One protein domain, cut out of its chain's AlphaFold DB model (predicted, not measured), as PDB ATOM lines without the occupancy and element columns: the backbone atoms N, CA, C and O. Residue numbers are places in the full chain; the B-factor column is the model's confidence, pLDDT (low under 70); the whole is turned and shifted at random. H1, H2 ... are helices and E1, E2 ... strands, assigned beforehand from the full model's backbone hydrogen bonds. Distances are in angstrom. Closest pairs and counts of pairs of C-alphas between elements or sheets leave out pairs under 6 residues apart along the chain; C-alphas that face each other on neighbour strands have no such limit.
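This is residues 160 to 190, 232 to 240 and 272 to 301 of the 706 residues of a protein of Phycisphaerales bacterium (UniProt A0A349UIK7). One long helix, H3, makes the longest axis; strand E2 and the short helix H1 pack on it, H2 runs back beside it with strand E1 on H2, and residues 293 to 301 stick out. The 70 printed residues, mostly helix, include H1, H2, E1, E2 and H3 in chain order; the strands pair with no named strand. The whole is only just loose, close to compact, with a radius of gyration of the C-alphas of 13.7 A, spanning 47 by 25 by 20 A.

The closest C-alphas of H3, residues 272 to 301, and E2, residues 232 to 236, are those of Ala 278 and Val 234, 5.1 A apart. H1, residues 160 to 163, touches H3 at residues 285 to 289 alone, closest at C-alphas Tyr 163 and Cys 285, 5.3 A. H2, residues 166 to 180, is close to H3 but not clearly touching, closest at C-alphas Phe 176 and Met 277, 7.2 A, at a shallow tilt of 26 degrees, opposite ways. The closest C-alphas of H2 and E1, residues 185 to 187, are those of Gln 173 and Arg 185, 6.1 A. In H2 and H3 every O i to N i+4 pair is within hydrogen-bond range; H1 is too short for one.

H3 measures 43.5 A from C-alpha 272 at (151.758, 191.112, 122.300) to C-alpha 301 at (152.349, 166.614, 86.365); H2 measures 20.8 A and E2 13.0 A.

Cuts leave gaps of 12.3 A between C-alphas 190 and 232 and 18.5 A between C-alphas 240 and 272. Seventeen residues have pLDDT under 70, among them 293 to 301.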
ATOM      1  N   LEU A 160     139.727 178.235 109.943       77.56
ATOM      2  CA  LEU A 160     140.959 177.514 110.305       77.56
ATOM      3  C   LEU A 160     140.905 176.007 109.991       77.56
ATOM      4  O   LEU A 160     141.925 175.447 109.601       77.56
ATOM      5  N   SER A 161     139.732 175.377 110.106       76.38
ATOM      6  CA  SER A 161     139.499 173.957 109.799       76.38
ATOM      7  C   SER A 161     139.637 173.582 108.318       76.38
ATOM      8  O   SER A 161     139.844 172.409 108.017       76.38
ATOM      9  N   ASP A 162     139.571 174.542 107.391       75.50
ATOM     10  CA  ASP A 162     139.827 174.279 105.966       75.50
ATOM     11  C   ASP A 162     141.332 174.086 105.688       75.50
ATOM     12  O   ASP A 162     141.724 173.403 104.736       75.50
ATOM     13  N   TYR A 163     142.177 174.655 106.554       78.00
ATOM     14  CA  TYR A 163     143.636 174.644 106.447       78.00
ATOM     15  C   TYR A 163     144.282 173.613 107.379       78.00
ATOM     16  O   TYR A 163     145.071 172.793 106.923       78.00
ATOM     17  N   LEU A 164     143.944 173.629 108.673       80.00
ATOM     18  CA  LEU A 164     144.571 172.811 109.715       80.00
ATOM     19  C   LEU A 164     143.575 171.809 110.307       80.00
ATOM     20  O   LEU A 164     142.436 172.161 110.606       80.00
ATOM     21  N   ASP A 165     144.025 170.573 110.540       79.88
ATOM     22  CA  ASP A 165     143.191 169.561 111.191       79.88
ATOM     23  C   ASP A 165     142.913 169.878 112.677       79.88
ATOM     24  O   ASP A 165     143.655 170.597 113.358       79.88
ATOM     25  N   GLU A 166     141.823 169.315 113.202       75.94
ATOM     26  CA  GLU A 166     141.359 169.546 114.577       75.94
ATOM     27  C   GLU A 166     142.406 169.136 115.632       75.94
ATOM     28  O   GLU A 166     142.554 169.779 116.674       75.94
ATOM     29  N   LYS A 167     143.199 168.097 115.340       77.12
ATOM     30  CA  LYS A 167     144.261 167.584 116.218       77.12
ATOM     31  C   LYS A 167     145.429 168.568 116.327       77.12
ATOM     32  O   LYS A 167     146.026 168.704 117.397       77.12
ATOM     33  N   THR A 168     145.747 169.259 115.240       77.50
ATOM     34  CA  THR A 168     146.790 170.282 115.142       77.50
ATOM     35  C   THR A 168     146.333 171.575 115.804       77.50
ATOM     36  O   THR A 168     147.082 172.140 116.601       77.50
ATOM     37  N   LEU A 169     145.083 171.991 115.575       79.06
ATOM     38  CA  LEU A 169     144.478 173.132 116.270       79.06
ATOM     39  C   LEU A 169     144.437 172.919 117.792       79.06
ATOM     40  O   LEU A 169     144.827 173.819 118.535       79.06
ATOM     41  N   ARG A 170     144.068 171.718 118.266       78.12
ATOM     42  CA  ARG A 170     144.107 171.370 119.697       78.12
ATOM     43  C   ARG A 170     145.525 171.451 120.273       78.12
ATOM     44  O   ARG A 170     145.733 172.174 121.238       78.12
ATOM     45  N   LYS A 171     146.521 170.827 119.628       79.19
ATOM     46  CA  LYS A 171     147.932 170.909 120.062       79.19
ATOM     47  C   LYS A 171     148.463 172.344 120.138       79.19
ATOM     48  O   LYS A 171     149.206 172.664 121.061       79.19
ATOM     49  N   LEU A 172     148.109 173.195 119.171       80.00
ATOM     50  CA  LEU A 172     148.480 174.613 119.186       80.00
ATOM     51  C   LEU A 172     147.826 175.339 120.364       80.00
ATOM     52  O   LEU A 172     148.498 176.102 121.049       80.00
ATOM     53  N   GLN A 173     146.548 175.067 120.637       81.88
ATOM     54  CA  GLN A 173     145.834 175.640 121.775       81.88
ATOM     55  C   GLN A 173     146.459 175.233 123.121       81.88
ATOM     56  O   GLN A 173     146.668 176.091 123.981       81.88
ATOM     57  N   ASP A 174     146.801 173.954 123.287       77.88
ATOM     58  CA  ASP A 174     147.417 173.427 124.509       77.88
ATOM     59  C   ASP A 174     148.816 174.040 124.726       77.88
ATOM     60  O   ASP A 174     149.122 174.557 125.803       77.88
ATOM     61  N   ALA A 175     149.643 174.085 123.672       75.25
ATOM     62  CA  ALA A 175     150.970 174.700 123.715       75.25
ATOM     63  C   ALA A 175     150.913 176.214 123.980       75.25
ATOM     64  O   ALA A 175     151.698 176.738 124.769       75.25
ATOM     65  N   PHE A 176     149.972 176.931 123.359       82.56
ATOM     66  CA  PHE A 176     149.773 178.357 123.612       82.56
ATOM     67  C   PHE A 176     149.297 178.626 125.038       82.56
ATOM     68  O   PHE A 176     149.757 179.588 125.649       82.56
ATOM     69  N   SER A 177     148.444 177.762 125.590       78.12
ATOM     70  CA  SER A 177     147.988 177.876 126.977       78.12
ATOM     71  C   SER A 177     149.134 177.685 127.973       78.12
ATOM     72  O   SER A 177     149.258 178.453 128.924       78.12
ATOM     73  N   ALA A 178     150.025 176.721 127.715       72.88
ATOM     74  CA  ALA A 178     151.229 176.514 128.519       72.88
ATOM     75  C   ALA A 178     152.202 177.708 128.443       72.88
ATOM     76  O   ALA A 178     152.718 178.147 129.469       72.88
ATOM     77  N   VAL A 179     152.425 178.275 127.249       73.12
ATOM     78  CA  VAL A 179     153.316 179.438 127.054       73.12
ATOM     79  C   VAL A 179     152.741 180.727 127.654       73.12
ATOM     80  O   VAL A 179     153.498 181.543 128.171       73.12
ATOM     81  N   ALA A 180     151.422 180.925 127.598       68.12
ATOM     82  CA  ALA A 180     150.759 182.084 128.194       68.12
ATOM     83  C   ALA A 180     150.525 181.952 129.711       68.12
ATOM     84  O   ALA A 180     150.147 182.940 130.335       68.12
ATOM     85  N   GLN A 181     150.703 180.751 130.282       72.25
ATOM     86  CA  GLN A 181     150.305 180.389 131.654       72.25
ATOM     87  C   GLN A 181     148.826 180.706 131.968       72.25
ATOM     88  O   GLN A 181     148.443 180.924 133.113       72.25
ATOM     89  N   ALA A 182     147.987 180.719 130.930       69.81
ATOM     90  CA  ALA A 182     146.561 181.030 130.964       69.81
ATOM     91  C   ALA A 182     145.882 180.320 129.780       69.81
ATOM     92  O   ALA A 182     146.508 180.206 128.723       69.81
ATOM     93  N   PRO A 183     144.629 179.842 129.888       71.69
ATOM     94  CA  PRO A 183     144.008 179.068 128.821       71.69
ATOM     95  C   PRO A 183     143.652 179.944 127.621       71.69
ATOM     96  O   PRO A 183     142.650 180.664 127.583       71.69
ATOM     97  N   VAL A 184     144.483 179.819 126.595       77.25
ATOM     98  CA  VAL A 184     144.250 180.377 125.272       77.25
ATOM     99  C   VAL A 184     143.213 179.503 124.569       77.25
ATOM    100  O   VAL A 184     143.290 178.279 124.607       77.25
ATOM    101  N   ARG A 185     142.233 180.114 123.899       79.81
ATOM    102  CA  ARG A 185     141.239 179.417 123.073       79.81
ATOM    103  C   ARG A 185     141.367 179.847 121.621       79.81
ATOM    104  O   ARG A 185     141.293 181.040 121.321       79.81
ATOM    105  N   ILE A 186     141.490 178.873 120.722       79.62
ATOM    106  CA  ILE A 186     141.406 179.098 119.277       79.62
ATOM    107  C   ILE A 186     139.933 178.949 118.870       79.62
ATOM    108  O   ILE A 186     139.264 177.969 119.205       79.62
ATOM    109  N   CYS A 187     139.399 179.968 118.206       76.94
ATOM    110  CA  CYS A 187     137.974 180.135 117.924       76.94
ATOM    111  C   CYS A 187     137.721 180.380 116.432       76.94
ATOM    112  O   CYS A 187     138.602 180.838 115.698       76.94
ATOM    113  N   ARG A 188     136.495 180.094 115.993       76.50
ATOM    114  CA  ARG A 188     135.959 180.454 114.677       76.50
ATOM    115  C   ARG A 188     135.899 181.986 114.501       76.50
ATOM    116  O   ARG A 188     135.963 182.718 115.496       76.50
ATOM    117  N   PRO A 189     135.768 182.499 113.259       70.06
ATOM    118  CA  PRO A 189     135.667 183.941 112.990       70.06
ATOM    119  C   PRO A 189     134.537 184.657 113.753       70.06
ATOM    120  O   PRO A 189     134.685 185.828 114.114       70.06
ATOM    121  N   ASP A 190     133.441 183.937 114.009       67.50
ATOM    122  CA  ASP A 190     132.212 184.359 114.698       67.50
ATOM    123  C   ASP A 190     132.292 184.319 116.240       67.50
ATOM    124  O   ASP A 190     131.387 184.801 116.918       67.50
ATOM    125  N   VAL A 232     142.292 188.339 119.542       75.06
ATOM    126  CA  VAL A 232     143.090 188.708 118.366       75.06
ATOM    127  C   VAL A 232     142.657 187.878 117.150       75.06
ATOM    128  O   VAL A 232     142.710 186.646 117.204       75.06
ATOM    129  N   PRO A 233     142.273 188.506 116.021       74.88
ATOM    130  CA  PRO A 233     141.913 187.781 114.809       74.88
ATOM    131  C   PRO A 233     143.132 187.135 114.139       74.88
ATOM    132  O   PRO A 233     144.204 187.733 114.033       74.88
ATOM    133  N   VAL A 234     142.936 185.925 113.618       75.62
ATOM    134  CA  VAL A 234     143.842 185.273 112.667       75.62
ATOM    135  C   VAL A 234     143.404 185.685 111.266       75.62
ATOM    136  O   VAL A 234     142.323 185.304 110.813       75.62
ATOM    137  N   VAL A 235     144.233 186.482 110.594       70.94
ATOM    138  CA  VAL A 235     143.955 187.017 109.254       70.94
ATOM    139  C   VAL A 235     144.830 186.312 108.223       70.94
ATOM    140  O   VAL A 235     146.042 186.200 108.410       70.94
ATOM    141  N   LEU A 236     144.221 185.866 107.128       69.25
ATOM    142  CA  LEU A 236     144.886 185.265 105.977       69.25
ATOM    143  C   LEU A 236     144.303 185.888 104.701       69.25
ATOM    144  O   LEU A 236     143.099 185.808 104.487       69.25
ATOM    145  N   ARG A 237     145.148 186.518 103.867       66.75
ATOM    146  CA  ARG A 237     144.746 187.202 102.613       66.75
ATOM    147  C   ARG A 237     143.521 188.119 102.811       66.75
ATOM    148  O   ARG A 237     142.501 187.960 102.151       66.75
ATOM    149  N   ASP A 238     143.626 189.024 103.787       62.78
ATOM    150  CA  ASP A 238     142.599 189.990 104.224       62.78
ATOM    151  C   ASP A 238     141.266 189.403 104.738       62.78
ATOM    152  O   ASP A 238     140.338 190.142 105.066       62.78
ATOM    153  N   GLN A 239     141.182 188.080 104.920       69.94
ATOM    154  CA  GLN A 239     140.036 187.392 105.516       69.94
ATOM    155  C   GLN A 239     140.344 186.928 106.948       69.94
ATOM    156  O   GLN A 239     141.383 186.323 107.213       69.94
ATOM    157  N   VAL A 240     139.424 187.170 107.889       73.38
ATOM    158  CA  VAL A 240     139.497 186.592 109.243       73.38
ATOM    159  C   VAL A 240     139.079 185.123 109.166       73.38
ATOM    160  O   VAL A 240     137.897 184.828 109.014       73.38
ATOM    161  N   ARG A 272     150.648 191.331 123.237       63.62
ATOM    162  CA  ARG A 272     151.758 191.112 122.300       63.62
ATOM    163  C   ARG A 272     151.964 189.620 122.032       63.62
ATOM    164  O   ARG A 272     152.156 189.243 120.877       63.62
ATOM    165  N   LEU A 273     151.857 188.783 123.064       72.50
ATOM    166  CA  LEU A 273     151.942 187.327 122.956       72.50
ATOM    167  C   LEU A 273     150.805 186.745 122.100       72.50
ATOM    168  O   LEU A 273     151.073 185.989 121.170       72.50
ATOM    169  N   LEU A 274     149.557 187.168 122.326       70.00
ATOM    170  CA  LEU A 274     148.405 186.728 121.529       70.00
ATOM    171  C   LEU A 274     148.509 187.138 120.053       70.00
ATOM    172  O   LEU A 274     148.170 186.349 119.174       70.00
ATOM    173  N   ARG A 275     149.053 188.328 119.752       70.88
ATOM    174  CA  ARG A 275     149.365 188.729 118.365       70.88
ATOM    175  C   ARG A 275     150.427 187.840 117.721       70.88
ATOM    176  O   ARG A 275     150.290 187.505 116.547       70.88
ATOM    177  N   LEU A 276     151.454 187.426 118.466       74.12
ATOM    178  CA  LEU A 276     152.453 186.472 117.973       74.12
ATOM    179  C   LEU A 276     151.833 185.087 117.731       74.12
ATOM    180  O   LEU A 276     152.076 184.499 116.681       74.12
ATOM    181  N   MET A 277     150.982 184.601 118.636       81.50
ATOM    182  CA  MET A 277     150.256 183.332 118.487       81.50
ATOM    183  C   MET A 277     149.329 183.341 117.264       81.50
ATOM    184  O   MET A 277     149.424 182.449 116.422       81.50
ATOM    185  N   ALA A 278     148.505 184.380 117.097       71.81
ATOM    186  CA  ALA A 278     147.654 184.543 115.918       71.81
ATOM    187  C   ALA A 278     148.478 184.611 114.616       71.81
ATOM    188  O   ALA A 278     148.124 183.973 113.624       71.81
ATOM    189  N   ALA A 279     149.625 185.303 114.627       71.06
ATOM    190  CA  ALA A 279     150.539 185.350 113.486       71.06
ATOM    191  C   ALA A 279     151.229 184.002 113.194       71.06
ATOM    192  O   ALA A 279     151.531 183.719 112.036       71.06
ATOM    193  N   ILE A 280     151.480 183.159 114.203       77.81
ATOM    194  CA  ILE A 280     151.989 181.790 114.012       77.81
ATOM    195  C   ILE A 280     150.913 180.915 113.358       77.81
ATOM    196  O   ILE A 280     151.206 180.250 112.368       77.81
ATOM    197  N   VAL A 281     149.665 180.964 113.842       77.69
ATOM    198  CA  VAL A 281     148.545 180.211 113.240       77.69
ATOM    199  C   VAL A 281     148.316 180.639 111.788       77.69
ATOM    200  O   VAL A 281     148.202 179.775 110.921       77.69
ATOM    201  N   ALA A 282     148.342 181.944 111.492       72.75
ATOM    202  CA  ALA A 282     148.231 182.454 110.124       72.75
ATOM    203  C   ALA A 282     149.341 181.908 109.202       72.75
ATOM    204  O   ALA A 282     149.048 181.422 108.112       72.75
ATOM    205  N   ARG A 283     150.606 181.918 109.655       76.38
ATOM    206  CA  ARG A 283     151.746 181.366 108.892       76.38
ATOM    207  C   ARG A 283     151.648 179.856 108.678       76.38
ATOM    208  O   ARG A 283     152.088 179.373 107.640       76.38
ATOM    209  N   LEU A 284     151.107 179.110 109.643       78.38
ATOM    210  CA  LEU A 284     150.880 177.669 109.497       78.38
ATOM    211  C   LEU A 284     149.786 177.386 108.460       78.38
ATOM    212  O   LEU A 284     149.995 176.542 107.596       78.38
ATOM    213  N   CYS A 285     148.680 178.137 108.483       74.56
ATOM    214  CA  CYS A 285     147.615 178.012 107.481       74.56
ATOM    215  C   CYS A 285     148.113 178.350 106.066       74.56
ATOM    216  O   CYS A 285     147.855 177.593 105.135       74.56
ATOM    217  N   ASP A 286     148.869 179.443 105.905       72.00
ATOM    218  CA  ASP A 286     149.451 179.839 104.612       72.00
ATOM    219  C   ASP A 286     150.432 178.785 104.071       72.00
ATOM    220  O   ASP A 286     150.429 178.469 102.882       72.00
ATOM    221  N   ARG A 287     151.250 178.189 104.949       76.31
ATOM    222  CA  ARG A 287     152.214 177.149 104.565       76.31
ATOM    223  C   ARG A 287     151.537 175.831 104.180       76.31
ATOM    224  O   ARG A 287     152.018 175.169 103.266       76.31
ATOM    225  N   GLU A 288     150.446 175.462 104.844       77.00
ATOM    226  CA  GLU A 288     149.676 174.253 104.526       77.00
ATOM    227  C   GLU A 288     148.887 174.411 103.210       77.00
ATOM    228  O   GLU A 288     148.913 173.510 102.374       77.00
ATOM    229  N   ASP A 289     148.296 175.590 102.957       74.44
ATOM    230  CA  ASP A 289     147.687 175.958 101.661       74.44
ATOM    231  C   ASP A 289     148.721 175.840 100.522       74.44
ATOM    232  O   ASP A 289     148.490 175.158  99.525       74.44
ATOM    233  N   GLN A 290     149.919 176.409 100.709       70.56
ATOM    234  CA  GLN A 290     151.024 176.310  99.746       70.56
ATOM    235  C   GLN A 290     151.513 174.870  99.517       70.56
ATOM    236  O   GLN A 290     151.918 174.535  98.403       70.56
ATOM    237  N   LEU A 291     151.512 174.019 100.549       71.88
ATOM    238  CA  LEU A 291     151.906 172.614 100.421       71.88
ATOM    239  C   LEU A 291     150.863 171.803  99.647       71.88
ATOM    240  O   LEU A 291     151.252 171.054  98.751       71.88
ATOM    241  N   ARG A 292     149.567 171.984  99.930       72.00
ATOM    242  CA  ARG A 292     148.487 171.308  99.191       72.00
ATOM    243  C   ARG A 292     148.500 171.672  97.711       72.00
ATOM    244  O   ARG A 292     148.554 170.765  96.885       72.00
ATOM    245  N   THR A 293     148.583 172.961  97.377       66.19
ATOM    246  CA  THR A 293     148.663 173.409  95.976       66.19
ATOM    247  C   THR A 293     149.853 172.778  95.248       66.19
ATOM    248  O   THR A 293     149.689 172.227  94.163       66.19
ATOM    249  N   ARG A 294     151.042 172.737  95.872       65.38
ATOM    250  CA  ARG A 294     152.221 172.066  95.287       65.38
ATOM    251  C   ARG A 294     152.034 170.559  95.107       65.38
ATOM    252  O   ARG A 294     152.559 169.995  94.151       65.38
ATOM    253  N   ILE A 295     151.323 169.888  96.013       64.31
ATOM    254  CA  ILE A 295     151.017 168.456  95.888       64.31
ATOM    255  C   ILE A 295     150.059 168.214  94.714       64.31
ATOM    256  O   ILE A 295     150.274 167.279  93.946       64.31
ATOM    257  N   GLU A 296     149.048 169.064  94.527       63.50
ATOM    258  CA  GLU A 296     148.091 168.975  93.414       63.50
ATOM    259  C   GLU A 296     148.741 169.276  92.053       63.50
ATOM    260  O   GLU A 296     148.494 168.556  91.079       63.50
ATOM    261  N   GLU A 297     149.637 170.267  91.991       58.09
ATOM    262  CA  GLU A 297     150.498 170.542  90.832       58.09
ATOM    263  C   GLU A 297     151.355 169.319  90.477       58.09
ATOM    264  O   GLU A 297     151.295 168.814  89.352       58.09
ATOM    265  N   LEU A 298     152.110 168.788  91.448       59.72
ATOM    266  CA  LEU A 298     152.989 167.633  91.249       59.72
ATOM    267  C   LEU A 298     152.211 166.367  90.866       59.72
ATOM    268  O   LEU A 298     152.635 165.648  89.965       59.72
ATOM    269  N   ALA A 299     151.059 166.102  91.486       58.97
ATOM    270  CA  ALA A 299     150.203 164.960  91.153       58.97
ATOM    271  C   ALA A 299     149.554 165.091  89.765       58.97
ATOM    272  O   ALA A 299     149.269 164.090  89.103       58.97
ATOM    273  N   THR A 300     149.310 166.315  89.300       54.91
ATOM    274  CA  THR A 300     148.835 166.563  87.935       54.91
ATOM    275  C   THR A 300     149.964 166.346  86.934       54.91
ATOM    276  O   THR A 300     149.777 165.578  85.997       54.91
ATOM    277  N   LEU A 301     151.164 166.875  87.191       55.97
ATOM    278  CA  LEU A 301     152.349 166.614  86.365       55.97
ATOM    279  C   LEU A 301     152.683 165.119  86.268       55.97
ATOM    280  O   LEU A 301     152.902 164.613  85.171       55.97
TER     281      LEU A 301